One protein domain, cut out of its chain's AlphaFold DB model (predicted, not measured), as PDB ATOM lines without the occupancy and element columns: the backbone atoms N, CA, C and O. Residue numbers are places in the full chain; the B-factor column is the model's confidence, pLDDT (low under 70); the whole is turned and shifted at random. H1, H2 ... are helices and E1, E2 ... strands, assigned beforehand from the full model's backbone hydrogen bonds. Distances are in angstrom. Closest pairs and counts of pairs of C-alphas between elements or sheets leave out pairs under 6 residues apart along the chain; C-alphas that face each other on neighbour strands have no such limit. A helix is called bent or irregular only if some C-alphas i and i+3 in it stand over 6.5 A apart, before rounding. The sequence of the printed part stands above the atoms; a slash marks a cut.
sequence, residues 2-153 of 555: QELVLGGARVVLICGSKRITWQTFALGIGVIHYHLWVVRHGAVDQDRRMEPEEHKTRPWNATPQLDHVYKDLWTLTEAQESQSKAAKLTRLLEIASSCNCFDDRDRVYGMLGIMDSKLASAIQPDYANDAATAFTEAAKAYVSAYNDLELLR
ATOM      1  N   GLN A   2      32.453  20.768 -12.058       71.06
ATOM      2  CA  GLN A   2      31.707  20.529 -10.815       71.06
ATOM      3  C   GLN A   2      32.485  19.716  -9.768       71.06
ATOM      4  O   GLN A   2      32.561  20.119  -8.616       71.06
ATOM      5  N   GLU A   3      33.128  18.619 -10.175       73.62
ATOM      6  CA  GLU A   3      33.915  17.761  -9.274       73.62
ATOM      7  C   GLU A   3      35.110  18.480  -8.631       73.62
ATOM      8  O   GLU A   3      35.400  18.267  -7.455       73.62
ATOM      9  N   LEU A   4      35.782  19.360  -9.383       75.12
ATOM     10  CA  LEU A   4      36.917  20.141  -8.884       75.12
ATOM     11  C   LEU A   4      36.451  21.187  -7.868       75.12
ATOM     12  O   LEU A   4      37.023  21.290  -6.786       75.12
ATOM     13  N   VAL A   5      35.381  21.916  -8.200       74.12
ATOM     14  CA  VAL A   5      34.829  22.979  -7.346       74.12
ATOM     15  C   VAL A   5      34.222  22.400  -6.065       74.12
ATOM     16  O   VAL A   5      34.478  22.911  -4.980       74.12
ATOM     17  N   LEU A   6      33.457  21.307  -6.163       74.81
ATOM     18  CA  LEU A   6      32.830  20.663  -5.005       74.81
ATOM     19  C   LEU A   6      33.821  19.918  -4.116       74.81
ATOM     20  O   LEU A   6      33.632  19.856  -2.902       74.81
ATOM     21  N   GLY A   7      34.855  19.319  -4.705       73.94
ATOM     22  CA  GLY A   7      35.881  18.638  -3.927       73.94
ATOM     23  C   GLY A   7      36.801  19.609  -3.174       73.94
ATOM     24  O   GLY A   7      37.408  19.212  -2.176       73.94
ATOM     25  N   GLY A   8      36.910  20.858  -3.636       75.50
ATOM     26  CA  GLY A   8      37.664  21.934  -2.998       75.50
ATOM     27  C   GLY A   8      39.102  21.566  -2.627       75.50
ATOM     28  O   GLY A   8      39.816  20.905  -3.386       75.50
ATOM     29  N   ALA A   9      39.542  21.945  -1.430       70.06
ATOM     30  CA  ALA A   9      40.867  21.663  -0.881       70.06
ATOM     31  C   ALA A   9      41.162  20.161  -0.722       70.06
ATOM     32  O   ALA A   9      42.314  19.777  -0.512       70.06
ATOM     33  N   ARG A  10      40.146  19.292  -0.831       80.00
ATOM     34  CA  ARG A  10      40.301  17.833  -0.730       80.00
ATOM     35  C   ARG A  10      40.632  17.174  -2.067       80.00
ATOM     36  O   ARG A  10      40.990  15.997  -2.076       80.00
ATOM     37  N   VAL A  11      40.541  17.900  -3.181       85.81
ATOM     38  CA  VAL A  11      40.920  17.378  -4.497       85.81
ATOM     39  C   VAL A  11      42.434  17.216  -4.575       85.81
ATOM     40  O   VAL A  11      43.206  18.128  -4.267       85.81
ATOM     41  N   VAL A  12      42.860  16.047  -5.048       86.31
ATOM     42  CA  VAL A  12      44.258  15.745  -5.352       86.31
ATOM     43  C   VAL A  12      44.374  15.482  -6.845       86.31
ATOM     44  O   VAL A  12      43.769  14.548  -7.366       86.31
ATOM     45  N   LEU A  13      45.175  16.297  -7.527       84.50
ATOM     46  CA  LEU A  13      45.533  16.083  -8.922       84.50
ATOM     47  C   LEU A  13      46.697  15.092  -8.988       84.50
ATOM     48  O   LEU A  13      47.701  15.249  -8.284       84.50
ATOM     49  N   ILE A  14      46.566  14.078  -9.840       84.69
ATOM     50  CA  ILE A  14      47.553  13.008 -10.007       84.69
ATOM     51  C   ILE A  14      48.022  13.001 -11.461       84.69
ATOM     52  O   ILE A  14      47.212  12.924 -12.380       84.69
ATOM     53  N   CYS A  15      49.338  13.062 -11.667       78.75
ATOM     54  CA  CYS A  15      49.965  12.918 -12.979       78.75
ATOM     55  C   CYS A  15      51.123  11.918 -12.871       78.75
ATOM     56  O   CYS A  15      52.183  12.220 -12.310       78.75
ATOM     57  N   GLY A  16      50.899  10.693 -13.354       84.88
ATOM     58  CA  GLY A  16      51.821   9.575 -13.145       84.88
ATOM     59  C   GLY A  16      52.017   9.283 -11.654       84.88
ATOM     60  O   GLY A  16      51.056   9.038 -10.932       84.88
ATOM     61  N   SER A  17      53.265   9.329 -11.178       87.81
ATOM     62  CA  SER A  17      53.612   9.156  -9.757       87.81
ATOM     63  C   SER A  17      53.572  10.453  -8.936       87.81
ATOM     64  O   SER A  17      53.789  10.422  -7.723       87.81
ATOM     65  N   LYS A  18      53.323  11.604  -9.575       84.88
ATOM     66  CA  LYS A  18      53.283  12.909  -8.911       84.88
ATOM     67  C   LYS A  18      51.865  13.231  -8.457       84.88
ATOM     68  O   LYS A  18      50.896  12.951  -9.159       84.88
ATOM     69  N   ARG A  19      51.768  13.871  -7.294       90.19
ATOM     70  CA  ARG A  19      50.513  14.349  -6.709       90.19
ATOM     71  C   ARG A  19      50.663  15.789  -6.239       90.19
ATOM     72  O   ARG A  19      51.699  16.139  -5.674       90.19
ATOM     73  N   ILE A  20      49.632  16.595  -6.445       88.94
ATOM     74  CA  ILE A  20      49.535  17.971  -5.951       88.94
ATOM     75  C   ILE A  20      48.099  18.221  -5.491       88.94
ATOM     76  O   ILE A  20      47.156  17.703  -6.087       88.94
ATOM     77  N   THR A  21      47.914  18.963  -4.403       88.56
ATOM     78  CA  THR A  21      46.564  19.350  -3.974       88.56
ATOM     79  C   THR A  21      46.019  20.419  -4.915       88.56
ATOM     80  O   THR A  21      46.783  21.220  -5.462       88.56
ATOM     81  N   TRP A  22      44.700  20.457  -5.092       87.06
ATOM     82  CA  TRP A  22      44.042  21.482  -5.900       87.06
ATOM     83  C   TRP A  22      44.386  22.898  -5.431       87.06
ATOM     84  O   TRP A  22      44.754  23.734  -6.246       87.06
ATOM     85  N   GLN A  23      44.397  23.132  -4.115       84.44
ATOM     86  CA  GLN A  23      44.795  24.415  -3.533       84.44
ATOM     87  C   GLN A  23      46.233  24.808  -3.896       84.44
ATOM     88  O   GLN A  23      46.477  25.925  -4.346       84.44
ATOM     89  N   THR A  24      47.205  23.905  -3.727       84.88
ATOM     90  CA  THR A  24      48.603  24.210  -4.069       84.88
ATOM     91  C   THR A  24      48.774  24.416  -5.572       84.88
ATOM     92  O   THR A  24      49.539  25.285  -5.982       84.88
ATOM     93  N   PHE A  25      48.044  23.657  -6.394       86.00
ATOM     94  CA  PHE A  25      48.033  23.844  -7.839       86.00
ATOM     95  C   PHE A  25      47.468  25.217  -8.226       86.00
ATOM     96  O   PHE A  25      48.154  25.969  -8.910       86.00
ATOM     97  N   ALA A  26      46.281  25.582  -7.738       81.38
ATOM     98  CA  ALA A  26      45.635  26.856  -8.039       81.38
ATOM     99  C   ALA A  26      46.473  28.060  -7.580       81.38
ATOM    100  O   ALA A  26      46.695  28.978  -8.366       81.38
ATOM    101  N   LEU A  27      47.024  28.030  -6.360       80.75
ATOM    102  CA  LEU A  27      47.931  29.076  -5.867       80.75
ATOM    103  C   LEU A  27      49.212  29.171  -6.706       80.75
ATOM    104  O   LEU A  27      49.668  30.269  -7.021       80.75
ATOM    105  N   GLY A  28      49.780  28.028  -7.100       81.62
ATOM    106  CA  GLY A  28      50.940  27.977  -7.989       81.62
ATOM    107  C   GLY A  28      50.645  28.591  -9.358       81.62
ATOM    108  O   GLY A  28      51.419  29.419  -9.838       81.62
ATOM    109  N   ILE A  29      49.499  28.252  -9.955       79.31
ATOM    110  CA  ILE A  29      49.028  28.864 -11.202       79.31
ATOM    111  C   ILE A  29      48.793  30.366 -11.017       79.31
ATOM    112  O   ILE A  29      49.201  31.133 -11.882       79.31
ATOM    113  N   GLY A  30      48.238  30.803  -9.884       71.56
ATOM    114  CA  GLY A  30      48.075  32.218  -9.546       71.56
ATOM    115  C   GLY A  30      49.402  32.976  -9.530       71.56
ATOM    116  O   GLY A  30      49.532  34.008 -10.180       71.56
ATOM    117  N   VAL A  31      50.435  32.444  -8.869       76.25
ATOM    118  CA  VAL A  31      51.785  33.045  -8.865       76.25
ATOM    119  C   VAL A  31      52.357  33.135 -10.279       76.25
ATOM    120  O   VAL A  31      52.908  34.169 -10.662       76.25
ATOM    121  N   ILE A  32      52.214  32.069 -11.070       73.50
ATOM    122  CA  ILE A  32      52.674  32.058 -12.460       73.50
ATOM    123  C   ILE A  32      51.910  33.113 -13.277       73.50
ATOM    124  O   ILE A  32      52.527  33.851 -14.040       73.50
ATOM    125  N   HIS A  33      50.595  33.218 -13.077       66.56
ATOM    126  CA  HIS A  33      49.724  34.187 -13.732       66.56
ATOM    127  C   HIS A  33      50.119  35.632 -13.392       66.56
ATOM    128  O   HIS A  33      50.303  36.441 -14.297       66.56
ATOM    129  N   TYR A  34      50.314  35.959 -12.110       62.66
ATOM    130  CA  TYR A  34      50.617  37.325 -11.670       62.66
ATOM    131  C   TYR A  34      52.050  37.777 -11.946       62.66
ATOM    132  O   TYR A  34      52.276  38.957 -12.213       62.66
ATOM    133  N   HIS A  35      53.029  36.877 -11.838       67.31
ATOM    134  CA  HIS A  35      54.439  37.278 -11.790       67.31
ATOM    135  C   HIS A  35      55.282  36.737 -12.939       67.31
ATOM    136  O   HIS A  35      56.316  37.320 -13.257       67.31
ATOM    137  N   LEU A  36      54.867  35.635 -13.565       69.56
ATOM    138  CA  LEU A  36      55.688  34.908 -14.535       69.56
ATOM    139  C   LEU A  36      54.980  34.707 -15.876       69.56
ATOM    140  O   LEU A  36      55.404  33.860 -16.655       69.56
ATOM    141  N   TRP A  37      53.949  35.499 -16.177       62.25
ATOM    142  CA  TRP A  37      53.130  35.362 -17.384       62.25
ATOM    143  C   TRP A  37      53.954  35.237 -18.677       62.25
ATOM    144  O   TRP A  37      53.782  34.292 -19.447       62.25
ATOM    145  N   VAL A  38      54.896  36.164 -18.893       62.72
ATOM    146  CA  VAL A  38      55.744  36.198 -20.101       62.72
ATOM    147  C   VAL A  38      56.656  34.972 -20.173       62.72
ATOM    148  O   VAL A  38      56.811  34.366 -21.231       62.72
ATOM    149  N   VAL A  39      57.223  34.577 -19.031       70.38
ATOM    150  CA  VAL A  39      58.120  33.417 -18.924       70.38
ATOM    151  C   VAL A  39      57.347  32.118 -19.157       70.38
ATOM    152  O   VAL A  39      57.829  31.245 -19.871       70.38
ATOM    153  N   ARG A  40      56.124  32.014 -18.619       69.44
ATOM    154  CA  ARG A  40      55.200  30.894 -18.839       69.44
ATOM    155  C   ARG A  40      54.914  30.713 -20.322       69.44
ATOM    156  O   ARG A  40      55.083  29.613 -20.826       69.44
ATOM    157  N   HIS A  41      54.487  31.773 -21.009       64.94
ATOM    158  CA  HIS A  41      54.196  31.700 -22.443       64.94
ATOM    159  C   HIS A  41      55.425  31.266 -23.243       64.94
ATOM    160  O   HIS A  41      55.321  30.344 -24.042       64.94
ATOM    161  N   GLY A  42      56.593  31.855 -22.962       65.06
ATOM    162  CA  GLY A  42      57.840  31.470 -23.627       65.06
ATOM    163  C   GLY A  42      58.205  29.996 -23.423       65.06
ATOM    164  O   GLY A  42      58.600  29.333 -24.378       65.06
ATOM    165  N   ALA A  43      58.029  29.469 -22.208       67.88
ATOM    166  CA  ALA A  43      58.292  28.064 -21.898       67.88
ATOM    167  C   ALA A  43      57.285  27.115 -22.573       67.88
ATOM    168  O   ALA A  43      57.691  26.124 -23.170       67.88
ATOM    169  N   VAL A  44      55.988  27.443 -22.542       66.75
ATOM    170  CA  VAL A  44      54.935  26.653 -23.209       66.75
ATOM    171  C   VAL A  44      55.143  26.635 -24.726       66.75
ATOM    172  O   VAL A  44      55.025  25.585 -25.352       66.75
ATOM    173  N   ASP A  45      55.509  27.769 -25.326       65.75
ATOM    174  CA  ASP A  45      55.830  27.838 -26.753       65.75
ATOM    175  C   ASP A  45      57.089  27.046 -27.112       65.75
ATOM    176  O   ASP A  45      57.155  26.448 -28.188       65.75
ATOM    177  N   GLN A  46      58.090  27.033 -26.230       69.88
ATOM    178  CA  GLN A  46      59.296  26.239 -26.421       69.88
ATOM    179  C   GLN A  46      58.986  24.740 -26.373       69.88
ATOM    180  O   GLN A  46      59.390  24.021 -27.286       69.88
ATOM    181  N   ASP A  47      58.226  24.280 -25.378       68.00
ATOM    182  CA  ASP A  47      57.806  22.879 -25.272       68.00
ATOM    183  C   ASP A  47      56.944  22.468 -26.478       68.00
ATOM    184  O   ASP A  47      57.175  21.420 -27.078       68.00
ATOM    185  N   ARG A  48      56.039  23.345 -26.936       66.44
ATOM    186  CA  ARG A  48      55.217  23.129 -28.140       66.44
ATOM    187  C   ARG A  48      56.045  22.929 -29.409       66.44
ATOM    188  O   ARG A  48      55.681  22.123 -30.263       66.44
ATOM    189  N   ARG A  49      57.150  23.668 -29.567       68.69
ATOM    190  CA  ARG A  49      58.063  23.502 -30.715       68.69
ATOM    191  C   ARG A  49      58.811  22.171 -30.679       68.69
ATOM    192  O   ARG A  49      59.258  21.717 -31.727       68.69
ATOM    193  N   MET A  50      58.947  21.575 -29.497       72.88
ATOM    194  CA  MET A  50      59.665  20.321 -29.273       72.88
ATOM    195  C   MET A  50      58.740  19.091 -29.301       72.88
ATOM    196  O   MET A  50      59.243  17.968 -29.352       72.88
ATOM    197  N   GLU A  51      57.412  19.268 -29.284       69.88
ATOM    198  CA  GLU A  51      56.458  18.158 -29.388       69.88
ATOM    199  C   GLU A  51      56.308  17.624 -30.833       69.88
ATOM    200  O   GLU A  51      56.255  18.411 -31.786       69.88
ATOM    201  N   PRO A  52      56.178  16.290 -31.017       71.06
ATOM    202  CA  PRO A  52      55.865  15.680 -32.311       71.06
ATOM    203  C   PRO A  52      54.526  16.177 -32.883       71.06
ATOM    204  O   PRO A  52      53.566  16.357 -32.136       71.06
ATOM    205  N   GLU A  53      54.431  16.335 -34.211       64.19
ATOM    206  CA  GLU A  53      53.225  16.827 -34.920       64.19
ATOM    207  C   GLU A  53      51.931  16.101 -34.517       64.19
ATOM    208  O   GLU A  53      50.881  16.717 -34.354       64.19
ATOM    209  N   GLU A  54      52.022  14.797 -34.256       57.72
ATOM    210  CA  GLU A  54      50.906  13.929 -33.859       57.72
ATOM    211  C   GLU A  54      50.251  14.338 -32.520       57.72
ATOM    212  O   GLU A  54      49.111  13.969 -32.240       57.72
ATOM    213  N   HIS A  55      50.957  15.111 -31.685       54.69
ATOM    214  CA  HIS A  55      50.512  15.549 -30.358       54.69
ATOM    215  C   HIS A  55      50.022  17.005 -30.323       54.69
ATOM    216  O   HIS A  55      49.330  17.389 -29.375       54.69
ATOM    217  N   LYS A  56      50.280  17.793 -31.377       54.44
ATOM    218  CA  LYS A  56      49.904  19.219 -31.468       54.44
ATOM    219  C   LYS A  56      48.392  19.466 -31.574       54.44
ATOM    220  O   LYS A  56      47.936  20.597 -31.417       54.44
ATOM    221  N   THR A  57      47.609  18.413 -31.797       48.88
ATOM    222  CA  THR A  57      46.137  18.424 -31.858       48.88
ATOM    223  C   THR A  57      45.464  18.293 -30.485       48.88
ATOM    224  O   THR A  57      44.235  18.322 -30.396       48.88
ATOM    225  N   ARG A  58      46.229  18.138 -29.394       52.75
ATOM    226  CA  ARG A  58      45.669  17.986 -28.042       52.75
ATOM    227  C   ARG A  58      45.072  19.301 -27.519       52.75
ATOM    228  O   ARG A  58      45.654  20.360 -27.731       52.75
ATOM    229  N   PRO A  59      43.974  19.241 -26.737       48.94
ATOM    230  CA  PRO A  59      43.249  20.419 -26.255       48.94
ATOM    231  C   PRO A  59      44.036  21.311 -25.287       48.94
ATOM    232  O   PRO A  59      43.596  22.418 -25.027       48.94
ATOM    233  N   TRP A  60      45.187  20.864 -24.772       49.00
ATOM    234  CA  TRP A  60      46.071  21.615 -23.862       49.00
ATOM    235  C   TRP A  60      47.011  22.603 -24.581       49.00
ATOM    236  O   TRP A  60      48.028  23.030 -24.039       49.00
ATOM    237  N   ASN A  61      46.691  22.942 -25.825       47.94
ATOM    238  CA  ASN A  61      47.472  23.809 -26.699       47.94
ATOM    239  C   ASN A  61      47.209  25.312 -26.480       47.94
ATOM    240  O   ASN A  61      47.822  26.131 -27.165       47.94
ATOM    241  N   ALA A  62      46.333  25.687 -25.538       51.66
ATOM    242  CA  ALA A  62      45.935  27.073 -25.323       51.66
ATOM    243  C   ALA A  62      46.200  27.536 -23.877       51.66
ATOM    244  O   ALA A  62      45.531  27.144 -22.923       51.66
ATOM    245  N   THR A  63      47.138  28.471 -23.724       53.78
ATOM    246  CA  THR A  63      47.431  29.196 -22.477       53.78
ATOM    247  C   THR A  63      46.220  29.835 -21.769       53.78
ATOM    248  O   THR A  63      46.239  29.841 -20.536       53.78
ATOM    249  N   PRO A  64      45.151  30.288 -22.465       53.91
ATOM    250  CA  PRO A  64      43.934  30.802 -21.825       53.91
ATOM    251  C   PRO A  64      43.259  29.818 -20.856       53.91
ATOM    252  O   PRO A  64      42.693  30.220 -19.842       53.91
ATOM    253  N   GLN A  65      43.364  28.509 -21.103       58.53
ATOM    254  CA  GLN A  65      42.709  27.477 -20.286       58.53
ATOM    255  C   GLN A  65      43.274  27.407 -18.861       58.53
ATOM    256  O   GLN A  65      42.548  27.113 -17.911       58.53
ATOM    257  N   LEU A  66      44.564  27.717 -18.695       63.00
ATOM    258  CA  LEU A  66      45.209  27.788 -17.382       63.00
ATOM    259  C   LEU A  66      44.774  29.026 -16.596       63.00
ATOM    260  O   LEU A  66      44.813  29.011 -15.369       63.00
ATOM    261  N   ASP A  67      44.329  30.085 -17.269       63.59
ATOM    262  CA  ASP A  67      43.878  31.300 -16.592       63.59
ATOM    263  C   ASP A  67      42.493  31.125 -15.977       63.59
ATOM    264  O   ASP A  67      42.250  31.624 -14.877       63.59
ATOM    265  N   HIS A  68      41.634  30.327 -16.614       68.12
ATOM    266  CA  HIS A  68      40.342  29.920 -16.059       68.12
ATOM    267  C   HIS A  68      40.486  29.082 -14.775       68.12
ATOM    268  O   HIS A  68      39.603  29.108 -13.919       68.12
ATOM    269  N   VAL A  69      41.616  28.390 -14.566       73.06
ATOM    270  CA  VAL A  69      41.881  27.671 -13.304       73.06
ATOM    271  C   VAL A  69      41.920  28.638 -12.123       73.06
ATOM    272  O   VAL A  69      41.270  28.385 -11.113       73.06
ATOM    273  N   TYR A  70      42.665  29.740 -12.241       70.00
ATOM    274  CA  TYR A  70      42.834  30.687 -11.138       70.00
ATOM    275  C   TYR A  70      41.724  31.743 -11.079       70.00
ATOM    276  O   TYR A  70      41.247  32.072  -9.997       70.00
ATOM    277  N   LYS A  71      41.289  32.280 -12.226       68.38
ATOM    278  CA  LYS A  71      40.268  33.337 -12.256       68.38
ATOM    279  C   LYS A  71      38.872  32.816 -11.929       68.38
ATOM    280  O   LYS A  71      38.114  33.531 -11.274       68.38
ATOM    281  N   ASP A  72      38.565  31.580 -12.330       72.38
ATOM    282  CA  ASP A  72      37.188  31.074 -12.340       72.38
ATOM    283  C   ASP A  72      37.014  29.858 -11.437       72.38
ATOM    284  O   ASP A  72      36.254  29.892 -10.475       72.38
ATOM    285  N   LEU A  73      37.740  28.770 -11.693       77.31
ATOM    286  CA  LEU A  73      37.558  27.536 -10.923       77.31
ATOM    287  C   LEU A  73      37.992  27.702  -9.462       77.31
ATOM    288  O   LEU A  73      37.339  27.177  -8.557       77.31
ATOM    289  N   TRP A  74      39.081  28.432  -9.221       79.25
ATOM    290  CA  TRP A  74      39.576  28.712  -7.877       79.25
ATOM    291  C   TRP A  74      38.651  29.660  -7.107       79.25
ATOM    292  O   TRP A  74      38.297  29.352  -5.974       79.25
ATOM    293  N   THR A  75      38.166  30.739  -7.726       75.69
ATOM    294  CA  THR A  75      37.220  31.665  -7.075       75.69
ATOM    295  C   THR A  75      35.894  30.984  -6.732       75.69
ATOM    296  O   THR A  75      35.360  31.196  -5.644       75.69
ATOM    297  N   LEU A  76      35.393  30.098  -7.602       76.62
ATOM    298  CA  LEU A  76      34.237  29.246  -7.301       76.62
ATOM    299  C   LEU A  76      34.513  28.282  -6.139       76.62
ATOM    300  O   LEU A  76      33.647  28.074  -5.291       76.62
ATOM    301  N   THR A  77      35.721  27.714  -6.082       78.94
ATOM    302  CA  THR A  77      36.146  26.837  -4.983       78.94
ATOM    303  C   THR A  77      36.178  27.598  -3.654       78.94
ATOM    304  O   THR A  77      35.594  27.145  -2.673       78.94
ATOM    305  N   GLU A  78      36.797  28.782  -3.618       74.75
ATOM    306  CA  GLU A  78      36.872  29.620  -2.416       74.75
ATOM    307  C   GLU A  78      35.490  30.084  -1.950       74.75
ATOM    308  O   GLU A  78      35.208  30.076  -0.749       74.75
ATOM    309  N   ALA A  79      34.604  30.449  -2.880       71.44
ATOM    310  CA  ALA A  79      33.233  30.831  -2.556       71.44
ATOM    311  C   ALA A  79      32.474  29.681  -1.872       71.44
ATOM    312  O   ALA A  79      31.795  29.913  -0.868       71.44
ATOM    313  N   GLN A  80      32.656  28.452  -2.367       72.31
ATOM    314  CA  GLN A  80      32.039  27.247  -1.815       72.31
ATOM    315  C   GLN A  80      32.612  26.876  -0.436       72.31
ATOM    316  O   GLN A  80      31.856  26.553   0.480       72.31
ATOM    317  N   GLU A  81      33.935  26.944  -0.252       72.06
ATOM    318  CA  GLU A  81      34.590  26.597   1.020       72.06
ATOM    319  C   GLU A  81      34.339  27.619   2.130       72.06
ATOM    320  O   GLU A  81      34.191  27.252   3.297       72.06
ATOM    321  N   SER A  82      34.255  28.902   1.774       66.81
ATOM    322  CA  SER A  82      33.982  29.990   2.717       66.81
ATOM    323  C   SER A  82      32.511  30.088   3.139       66.81
ATOM    324  O   SER A  82      32.188  30.920   3.986       66.81
ATOM    325  N   GLN A  83      31.619  29.268   2.561       61.94
ATOM    326  CA  GLN A  83      30.157  29.397   2.686       61.94
ATOM    327  C   GLN A  83      29.653  30.813   2.348       61.94
ATOM    328  O   GLN A  83      28.622  31.260   2.859       61.94
ATOM    329  N   SER A  84      30.392  31.546   1.509       57.56
ATOM    330  CA  SER A  84      29.951  32.849   1.017       57.56
ATOM    331  C   SER A  84      28.833  32.672  -0.025       57.56
ATOM    332  O   SER A  84      28.444  31.550  -0.353       57.56
ATOM    333  N   LYS A  85      28.256  33.776  -0.517       58.94
ATOM    334  CA  LYS A  85      27.148  33.738  -1.489       58.94
ATOM    335  C   LYS A  85      27.476  32.803  -2.664       58.94
ATOM    336  O   LYS A  85      28.552  32.908  -3.247       58.94
ATOM    337  N   ALA A  86      26.517  31.946  -3.024       61.84
ATOM    338  CA  ALA A  86      26.602  31.089  -4.203       61.84
ATOM    339  C   ALA A  86      26.919  31.911  -5.464       61.84
ATOM    340  O   ALA A  86      26.506  33.070  -5.589       61.84
ATOM    341  N   ALA A  87      27.656  31.309  -6.397       65.56
ATOM    342  CA  ALA A  87      28.007  31.961  -7.649       65.56
ATOM    343  C   ALA A  87      26.745  32.333  -8.442       65.56
ATOM    344  O   ALA A  87      25.794  31.552  -8.528       65.56
ATOM    345  N   LYS A  88      26.733  33.534  -9.032       68.12
ATOM    346  CA  LYS A  88      25.623  33.969  -9.889       68.12
ATOM    347  C   LYS A  88      25.474  33.011 -11.073       68.12
ATOM    348  O   LYS A  88      26.475  32.644 -11.689       68.12
ATOM    349  N   LEU A  89      24.232  32.665 -11.425       69.06
ATOM    350  CA  LEU A  89      23.942  31.772 -12.553       69.06
ATOM    351  C   LEU A  89      24.579  32.271 -13.857       69.06
ATOM    352  O   LEU A  89      25.137  31.468 -14.595       69.06
ATOM    353  N   THR A  90      24.543  33.578 -14.115       64.75
ATOM    354  CA  THR A  90      25.148  34.197 -15.305       64.75
ATOM    355  C   THR A  90      26.629  33.845 -15.434       64.75
ATOM    356  O   THR A  90      27.053  33.329 -16.462       64.75
ATOM    357  N   ARG A  91      27.395  33.969 -14.343       67.06
ATOM    358  CA  ARG A  91      28.812  33.583 -14.325       67.06
ATOM    359  C   ARG A  91      29.020  32.083 -14.544       67.06
ATOM    360  O   ARG A  91      29.953  31.683 -15.232       67.06
ATOM    361  N   LEU A  92      28.165  31.244 -13.961       72.50
ATOM    362  CA  LEU A  92      28.236  29.792 -14.150       72.50
ATOM    363  C   LEU A  92      27.967  29.392 -15.607       72.50
ATOM    364  O   LEU A  92      28.640  28.500 -16.119       72.50
ATOM    365  N   LEU A  93      27.027  30.065 -16.272       69.62
ATOM    366  CA  LEU A  93      26.688  29.829 -17.674       69.62
ATOM    367  C   LEU A  93      27.773  30.329 -18.633       69.62
ATOM    368  O   LEU A  93      28.054  29.639 -19.605       69.62
ATOM    369  N   GLU A  94      28.425  31.458 -18.347       64.69
ATOM    370  CA  GLU A  94      29.607  31.925 -19.095       64.69
ATOM    371  C   GLU A  94      30.759  30.909 -19.044       64.69
ATOM    372  O   GLU A  94      31.416  30.615 -20.044       64.69
ATOM    373  N   ILE A  95      31.013  30.334 -17.868       64.75
ATOM    374  CA  ILE A  95      32.053  29.310 -17.730       64.75
ATOM    375  C   ILE A  95      31.607  28.022 -18.435       64.75
ATOM    376  O   ILE A  95      32.404  27.373 -19.106       64.75
ATOM    377  N   ALA A  96      30.329  27.653 -18.335       69.88
ATOM    378  CA  ALA A  96      29.805  26.464 -18.995       69.88
ATOM    379  C   ALA A  96      29.790  26.582 -20.529       69.88
ATOM    380  O   ALA A  96      30.045  25.591 -21.210       69.88
ATOM    381  N   SER A  97      29.534  27.769 -21.087       65.06
ATOM    382  CA  SER A  97      29.521  27.999 -22.538       65.06
ATOM    383  C   SER A  97      30.915  27.931 -23.164       65.06
ATOM    384  O   SER A  97      31.041  27.536 -24.320       65.06
ATOM    385  N   SER A  98      31.960  28.244 -22.393       60.47
ATOM    386  CA  SER A  98      33.363  28.094 -22.805       60.47
ATOM    387  C   SER A  98      33.919  26.674 -22.611       60.47
ATOM    388  O   SER A  98      35.042  26.385 -23.027       60.47
ATOM    389  N   CYS A  99      33.145  25.766 -22.006       63.84
ATOM    390  CA  CYS A  99      33.533  24.374 -21.808       63.84
ATOM    391  C   CYS A  99      32.988  23.469 -22.924       63.84
ATOM    392  O   CYS A  99      31.826  23.559 -23.320       63.84
ATOM    393  N   ASN A 100      33.806  22.509 -23.362       65.38
ATOM    394  CA  ASN A 100      33.305  21.393 -24.161       65.38
ATOM    395  C   ASN A 100      32.438  20.487 -23.280       65.38
ATOM    396  O   ASN A 100      32.904  19.978 -22.257       65.38
ATOM    397  N   CYS A 101      31.197  20.258 -23.702       69.62
ATOM    398  CA  CYS A 101      30.277  19.319 -23.073       69.62
ATOM    399  C   CYS A 101      30.041  18.144 -24.025       69.62
ATOM    400  O   CYS A 101      29.944  18.336 -25.235       69.62
ATOM    401  N   PHE A 102      29.970  16.924 -23.486       76.69
ATOM    402  CA  PHE A 102      29.550  15.759 -24.273       76.69
ATOM    403  C   PHE A 102      28.048  15.822 -24.588       76.69
ATOM    404  O   PHE A 102      27.614  15.368 -25.642       76.69
ATOM    405  N   ASP A 103      27.279  16.424 -23.680       83.94
ATOM    406  CA  ASP A 103      25.856  16.689 -23.813       83.94
ATOM    407  C   ASP A 103      25.590  18.173 -23.541       83.94
ATOM    408  O   ASP A 103      25.972  18.694 -22.493       83.94
ATOM    409  N   ASP A 104      24.933  18.876 -24.463       83.38
ATOM    410  CA  ASP A 104      24.687  20.316 -24.322       83.38
ATOM    411  C   ASP A 104      23.888  20.660 -23.056       83.38
ATOM    412  O   ASP A 104      24.077  21.730 -22.470       83.38
ATOM    413  N   ARG A 105      23.037  19.744 -22.576       88.88
ATOM    414  CA  ARG A 105      22.232  19.934 -21.358       88.88
ATOM    415  C   ARG A 105      23.094  20.069 -20.104       88.88
ATOM    416  O   ARG A 105      22.691  20.749 -19.156       88.88
ATOM    417  N   ASP A 106      24.304  19.510 -20.115       86.50
ATOM    418  CA  ASP A 106      25.246  19.588 -18.994       86.50
ATOM    419  C   ASP A 106      25.754  21.005 -18.733       86.50
ATOM    420  O   ASP A 106      26.218  21.288 -17.627       86.50
ATOM    421  N   ARG A 107      25.581  21.930 -19.685       84.25
ATOM    422  CA  ARG A 107      25.829  23.359 -19.450       84.25
ATOM    423  C   ARG A 107      24.952  23.932 -18.335       84.25
ATOM    424  O   ARG A 107      25.331  24.912 -17.701       84.25
ATOM    425  N   VAL A 108      23.805  23.303 -18.070       86.69
ATOM    426  CA  VAL A 108      22.925  23.618 -16.939       86.69
ATOM    427  C   VAL A 108      22.961  22.501 -15.898       86.69
ATOM    428  O   VAL A 108      23.218  22.761 -14.724       86.69
ATOM    429  N   TYR A 109      22.715  21.251 -16.293       89.12
ATOM    430  CA  TYR A 109      22.563  20.149 -15.338       89.12
ATOM    431  C   TYR A 109      23.860  19.821 -14.595       89.12
ATOM    432  O   TYR A 109      23.829  19.597 -13.383       89.12
ATOM    433  N   GLY A 110      25.006  19.915 -15.273       83.44
ATOM    434  CA  GLY A 110      26.331  19.749 -14.672       83.44
ATOM    435  C   GLY A 110      26.713  20.862 -13.691       83.44
ATOM    436  O   GLY A 110      27.746  20.783 -13.032       83.44
ATOM    437  N   MET A 111      25.888  21.903 -13.561       83.81
ATOM    438  CA  MET A 111      26.153  23.054 -12.697       83.81
ATOM    439  C   MET A 111      25.315  23.066 -11.425       83.81
ATOM    440  O   MET A 111      25.646  23.802 -10.498       83.81
ATOM    441  N   LEU A 112      24.282  22.225 -11.326       85.56
ATOM    442  CA  LEU A 112      23.313  22.260 -10.224       85.56
ATOM    443  C   LEU A 112      23.951  22.160  -8.839       85.56
ATOM    444  O   LEU A 112      23.480  22.797  -7.904       85.56
ATOM    445  N   GLY A 113      25.041  21.402  -8.702       78.19
ATOM    446  CA  GLY A 113      25.726  21.261  -7.415       78.19
ATOM    447  C   GLY A 113      26.441  22.526  -6.931       78.19
ATOM    448  O   GLY A 113      26.734  22.620  -5.744       78.19
ATOM    449  N   ILE A 114      26.724  23.480  -7.823       78.12
ATOM    450  CA  ILE A 114      27.397  24.747  -7.492       78.12
ATOM    451  C   ILE A 114      26.516  25.980  -7.743       78.12
ATOM    452  O   ILE A 114      26.947  27.106  -7.501       78.12
ATOM    453  N   MET A 115      25.283  25.772  -8.211       82.50
ATOM    454  CA  MET A 115      24.252  26.804  -8.266       82.50
ATOM    455  C   MET A 115      23.717  27.120  -6.866       82.50
ATOM    456  O   MET A 115      23.780  26.307  -5.943       82.50
ATOM    457  N   ASP A 116      23.119  28.301  -6.728       81.44
ATOM    458  CA  ASP A 116      22.323  28.648  -5.557       81.44
ATOM    459  C   ASP A 116      21.201  27.623  -5.318       81.44
ATOM    460  O   ASP A 116      20.507  27.199  -6.245       81.44
ATOM    461  N   SER A 117      21.001  27.238  -4.058       81.88
ATOM    462  CA  SER A 117      20.112  26.130  -3.687       81.88
ATOM    463  C   SER A 117      18.643  26.388  -4.039       81.88
ATOM    464  O   SER A 117      17.911  25.450  -4.379       81.88
ATOM    465  N   LYS A 118      18.209  27.658  -4.017       83.81
ATOM    466  CA  LYS A 118      16.850  28.066  -4.404       83.81
ATOM    467  C   LYS A 118      16.587  27.801  -5.884       83.81
ATOM    468  O   LYS A 118      15.508  27.333  -6.231       83.81
ATOM    469  N   LEU A 119      17.564  28.078  -6.743       86.69
ATOM    470  CA  LEU A 119      17.468  27.803  -8.172       86.69
ATOM    471  C   LEU A 119      17.679  26.318  -8.479       86.69
ATOM    472  O   LEU A 119      16.897  25.734  -9.222       86.69
ATOM    473  N   ALA A 120      18.708  25.702  -7.896       87.81
ATOM    474  CA  ALA A 120      19.063  24.311  -8.164       87.81
ATOM    475  C   ALA A 120      17.907  23.352  -7.849       87.81
ATOM    476  O   ALA A 120      17.647  22.423  -8.605       87.81
ATOM    477  N   SER A 121      17.165  23.605  -6.765       88.31
ATOM    478  CA  SER A 121      15.988  22.807  -6.393       88.31
ATOM    479  C   SER A 121      14.793  22.965  -7.341       88.31
ATOM    480  O   SER A 121      13.924  22.093  -7.366       88.31
ATOM    481  N   ALA A 122      14.751  24.040  -8.130       90.31
ATOM    482  CA  ALA A 122      13.710  24.292  -9.122       90.31
ATOM    483  C   ALA A 122      14.012  23.655 -10.491       90.31
ATOM    484  O   ALA A 122      13.141  23.646 -11.360       90.31
ATOM    485  N   ILE A 123      15.217  23.110 -10.694       90.88
ATOM    486  CA  ILE A 123      15.638  22.483 -11.950       90.88
ATOM    487  C   ILE A 123      15.772  20.975 -11.730       90.88
ATOM    488  O   ILE A 123      16.612  20.518 -10.958       90.88
ATOM    489  N   GLN A 124      14.966  20.185 -12.443       89.44
ATOM    490  CA  GLN A 124      15.089  18.727 -12.460       89.44
ATOM    491  C   GLN A 124      15.785  18.276 -13.751       89.44
ATOM    492  O   GLN A 124      15.260  18.539 -14.834       89.44
ATOM    493  N   PRO A 125      16.958  17.618 -13.665       91.38
ATOM    494  CA  PRO A 125      17.613  17.038 -14.829       91.38
ATOM    495  C   PRO A 125      16.734  15.994 -15.513       91.38
ATOM    496  O   PRO A 125      16.388  14.982 -14.903       91.38
ATOM    497  N   ASP A 126      16.423  16.218 -16.785       91.06
ATOM    498  CA  ASP A 126      15.695  15.267 -17.617       91.06
ATOM    499  C   ASP A 126      16.367  15.137 -18.989       91.06
ATOM    500  O   ASP A 126      16.187  15.961 -19.889       91.06
ATOM    501  N   TYR A 127      17.150  14.068 -19.149       91.06
ATOM    502  CA  TYR A 127      17.843  13.750 -20.397       91.06
ATOM    503  C   TYR A 127      16.929  13.088 -21.447       91.06
ATOM    504  O   TYR A 127      17.413  12.672 -22.502       91.06
ATOM    505  N   ALA A 128      15.617  12.994 -21.205       91.88
ATOM    506  CA  ALA A 128      14.652  12.667 -22.252       91.88
ATOM    507  C   ALA A 128      14.276  13.895 -23.107       91.88
ATOM    508  O   ALA A 128      13.891  13.726 -24.263       91.88
ATOM    509  N   ASN A 129      14.420  15.114 -22.572       89.94
ATOM    510  CA  ASN A 129      14.113  16.362 -23.281       89.94
ATOM    511  C   ASN A 129      15.288  16.847 -24.133       89.94
ATOM    512  O   ASN A 129      16.444  16.558 -23.828       89.94
ATOM    513  N   ASP A 130      15.019  17.634 -25.174       91.06
ATOM    514  CA  ASP A 130      16.086  18.290 -25.936       91.06
ATOM    515  C   ASP A 130      16.757  19.435 -25.144       91.06
ATOM    516  O   ASP A 130      16.252  19.914 -24.121       91.06
ATOM    517  N   ALA A 131      17.931  19.871 -25.607       85.81
ATOM    518  CA  ALA A 131      18.697  20.930 -24.947       85.81
ATOM    519  C   ALA A 131      17.936  22.263 -24.893       85.81
ATOM    520  O   ALA A 131      17.986  22.965 -23.884       85.81
ATOM    521  N   ALA A 132      17.173  22.586 -25.941       85.38
ATOM    522  CA  ALA A 132      16.373  23.804 -26.000       85.38
ATOM    523  C   ALA A 132      15.308  23.839 -24.894       85.38
ATOM    524  O   ALA A 132      15.136  24.860 -24.221       85.38
ATOM    525  N   THR A 133      14.629  22.718 -24.664       88.94
ATOM    526  CA  THR A 133      13.647  22.560 -23.590       88.94
ATOM    527  C   THR A 133      14.326  22.652 -22.229       88.94
ATOM    528  O   THR A 133      13.871  23.417 -21.380       88.94
ATOM    529  N   ALA A 134      15.455  21.964 -22.036       88.06
ATOM    530  CA  ALA A 134      16.217  22.025 -20.788       88.06
ATOM    531  C   ALA A 134      16.640  23.463 -20.431       88.06
ATOM    532  O   ALA A 134      16.448  23.906 -19.297       88.06
ATOM    533  N   PHE A 135      17.154  24.223 -21.403       87.75
ATOM    534  CA  PHE A 135      17.544  25.622 -21.212       87.75
ATOM    535  C   PHE A 135      16.339  26.535 -20.969       87.75
ATOM    536  O   PHE A 135      16.402  27.428 -20.127       87.75
ATOM    537  N   THR A 136      15.222  26.290 -21.657       87.81
ATOM    538  CA  THR A 136      13.983  27.057 -21.474       87.81
ATOM    539  C   THR A 136      13.414  26.872 -20.070       87.81
ATOM    540  O   THR A 136      13.056  27.852 -19.416       87.81
ATOM    541  N   GLU A 137      13.351  25.636 -19.574       89.44
ATOM    542  CA  GLU A 137      12.867  25.356 -18.221       89.44
ATOM    543  C   GLU A 137      13.819  25.906 -17.152       89.44
ATOM    544  O   GLU A 137      13.364  26.495 -16.170       89.44
ATOM    545  N   ALA A 138      15.134  25.833 -17.375       88.56
ATOM    546  CA  ALA A 138      16.117  26.467 -16.496       88.56
ATOM    547  C   ALA A 138      15.949  27.993 -16.439       88.56
ATOM    548  O   ALA A 138      16.017  28.589 -15.361       88.56
ATOM    549  N   ALA A 139      15.664  28.631 -17.577       86.88
ATOM    550  CA  ALA A 139      15.406  30.062 -17.625       86.88
ATOM    551  C   ALA A 139      14.109  30.443 -16.901       86.88
ATOM    552  O   ALA A 139      14.098  31.390 -16.116       86.88
ATOM    553  N   LYS A 140      13.029  29.675 -17.085       89.06
ATOM    554  CA  LYS A 140      11.785  29.862 -16.319       89.06
ATOM    555  C   LYS A 140      12.018  29.704 -14.817       89.06
ATOM    556  O   LYS A 140      11.495  30.504 -14.035       89.06
ATOM    557  N   ALA A 141      12.811  28.711 -14.412       89.81
ATOM    558  CA  ALA A 141      13.172  28.494 -13.018       89.81
ATOM    559  C   ALA A 141      13.944  29.694 -12.446       89.81
ATOM    560  O   ALA A 141      13.603  30.160 -11.360       89.81
ATOM    561  N   TYR A 142      14.899  30.260 -13.195       86.88
ATOM    562  CA  TYR A 142      15.617  31.483 -12.811       86.88
ATOM    563  C   TYR A 142      14.679  32.669 -12.600       86.88
ATOM    564  O   TYR A 142      14.673  33.271 -11.525       86.88
ATOM    565  N   VAL A 143      13.844  32.966 -13.600       84.88
ATOM    566  CA  VAL A 143      12.904  34.092 -13.552       84.88
ATOM    567  C   VAL A 143      11.969  33.952 -12.351       84.88
ATOM    568  O   VAL A 143      11.753  34.912 -11.615       84.88
ATOM    569  N   SER A 144      11.475  32.741 -12.098       87.94
ATOM    570  CA  SER A 144      10.595  32.462 -10.958       87.94
ATOM    571  C   SER A 144      11.323  32.569  -9.615       87.94
ATOM    572  O   SER A 144      10.763  33.069  -8.640       87.94
ATOM    573  N   ALA A 145      12.573  32.106  -9.544       83.81
ATOM    574  CA  ALA A 145      13.357  32.094  -8.314       83.81
ATOM    575  C   ALA A 145      13.813  33.498  -7.897       83.81
ATOM    576  O   ALA A 145      13.811  33.799  -6.701       83.81
ATOM    577  N   TYR A 146      14.182  34.360  -8.841       80.62
ATOM    578  CA  TYR A 146      14.772  35.669  -8.538       80.62
ATOM    579  C   TYR A 146      13.876  36.860  -8.874       80.62
ATOM    580  O   TYR A 146      14.190  37.971  -8.455       80.62
ATOM    581  N   ASN A 147      12.744  36.634  -9.552       81.00
ATOM    582  CA  ASN A 147      11.905  37.694 -10.116       81.00
ATOM    583  C   ASN A 147      12.730  38.662 -10.983       81.00
ATOM    584  O   ASN A 147      12.629  39.882 -10.862       81.00
ATOM    585  N   ASP A 148      13.592  38.081 -11.815       73.12
ATOM    586  CA  ASP A 148      14.619  38.777 -12.577       73.12
ATOM    587  C   ASP A 148      14.664  38.243 -14.015       73.12
ATOM    588  O   ASP A 148      14.579  37.037 -14.246       73.12
ATOM    589  N   LEU A 149      14.781  39.154 -14.980       71.38
ATOM    590  CA  LEU A 149      14.858  38.861 -16.411       71.38
ATOM    591  C   LEU A 149      16.286  39.005 -16.964       71.38
ATOM    592  O   LEU A 149      16.464  38.860 -18.171       71.38
ATOM    593  N   GLU A 150      17.293  39.271 -16.120       65.88
ATOM    594  CA  GLU A 150      18.698  39.449 -16.521       65.88
ATOM    595  C   GLU A 150      19.201  38.293 -17.400       65.88
ATOM    596  O   GLU A 150      19.842  38.530 -18.417       65.88
ATOM    597  N   LEU A 151      18.800  37.051 -17.103       68.75
ATOM    598  CA  LEU A 151      19.160  35.868 -17.892       68.75
ATOM    599  C   LEU A 151      18.703  35.932 -19.366       68.75
ATOM    600  O   LEU A 151      19.315  35.319 -20.235       68.75
ATOM    601  N   LEU A 152      17.634  36.673 -19.672       63.78
ATOM    602  CA  LEU A 152      17.125  36.831 -21.041       63.78
ATOM    603  C   LEU A 152      17.882  37.901 -21.839       63.78
ATOM    604  O   LEU A 152      17.685  38.002 -23.053       63.78
ATOM    605  N   ARG A 153      18.737  38.694 -21.180       57.62
ATOM    606  CA  ARG A 153      19.542  39.756 -21.797       57.62
ATOM    607  C   ARG A 153      20.534  39.197 -22.816       57.62
ATOM    608  O   ARG A 153      20.667  39.764 -23.897       57.62
TER     609      ARG A 153
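Overview. This is residues 2 to 153 of the 555 residues of the protein "2OG-FeII_Oxy_2 domain-containing protein" of Trichodelitschia bisporula (UniProt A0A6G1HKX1). Two loose groups of helices follow each other along the longest axis. In one, H1 and H2 cross the long helix H4, with the small hairpin of E1 and E2 beside them and H3 at the far end; in the other, H6 packs on H5 and H7 on H8. Residues 14 to 19 and residues 49 to 55 stick out. The printed part has 152 residues, with eight named helices and two named strands in the order H1 E1 E2 H2 H3 H4 H5 H6 H7 H8, the strands making one antiparallel sheet. It is mostly helix and only just loose, close to compact, with a radius of gyration of the C-alphas of 18.1 A and spans of 52 by 36 by 32 A.

Arrangement. E1, residues 12 to 15, and E2, residues 18 to 21, form an antiparallel hairpin at 156 degrees; N 13 and O 20 are 2.8 A apart and N 18 and O 15 3.0 A, within hydrogen-bond range. H2, residues 22 to 35, follows by a tight link. H4, residues 64 to 81, touches H2 with residues 66 to 74 alone, at a steep tilt of 50 degrees, opposite ways; the closest C-alphas, of Ala 26 and Tyr 70, are 5.7 A apart. H1, residues 2 to 10, touches H4 at a steep tilt of 69 degrees, only just short of about perpendicular, the same way, with the C-alphas of Val 5 and Thr 77 closest at 4.7 A. Helix packing is mostly crossed, at no shallow tilt where helices touch and have a tilt. H3, residues 37 to 50, is close to H2 but not clearly touching: the closest C-alphas, of Ile 32 and Arg 40, are 7.0 A apart. H5, residues 89 to 97, is close to H4 but not clearly touching, with the C-alphas of Asp 72 and Ile 95 closest at 7.7 A. H6, residues 106 to 109, touches H5, with the C-alphas of Ala 96 and Arg 107 closest at 5.1 A. H7, residues 117 to 120, touches H8, residues 131 to 146, with the C-alphas of Leu 119 and Ala 145 closest at 5.9 A. Every O i to N i+4 pair is within hydrogen-bond range in H2, H3, H5 and H8, against 3 of 5 in H1 and 9 of 14 in H4; H6 and H7 are too short for one.

Along the chain. H1 begins at C-alpha 2, (31.707, 20.529, -10.815), and is irregular, with C-alphas 6 and 9 9.1 A apart. H4 is 25.0 A long, H8 22.4 A, H3 20.3 A and H2 19.8 A. H8 ends at C-alpha 146, (14.772, 35.669, -8.538).

Size, cuts and confidence. The C-alphas of Met 50 and Asn 147 are the two farthest apart, 54.3 A. The printed part has no cut, and the link from H3 to H4 is long, with 13 residues. The mean pLDDT of the printed part is 74.9; 57 residues are under 70, among them 53 to 68 and 82 to 91.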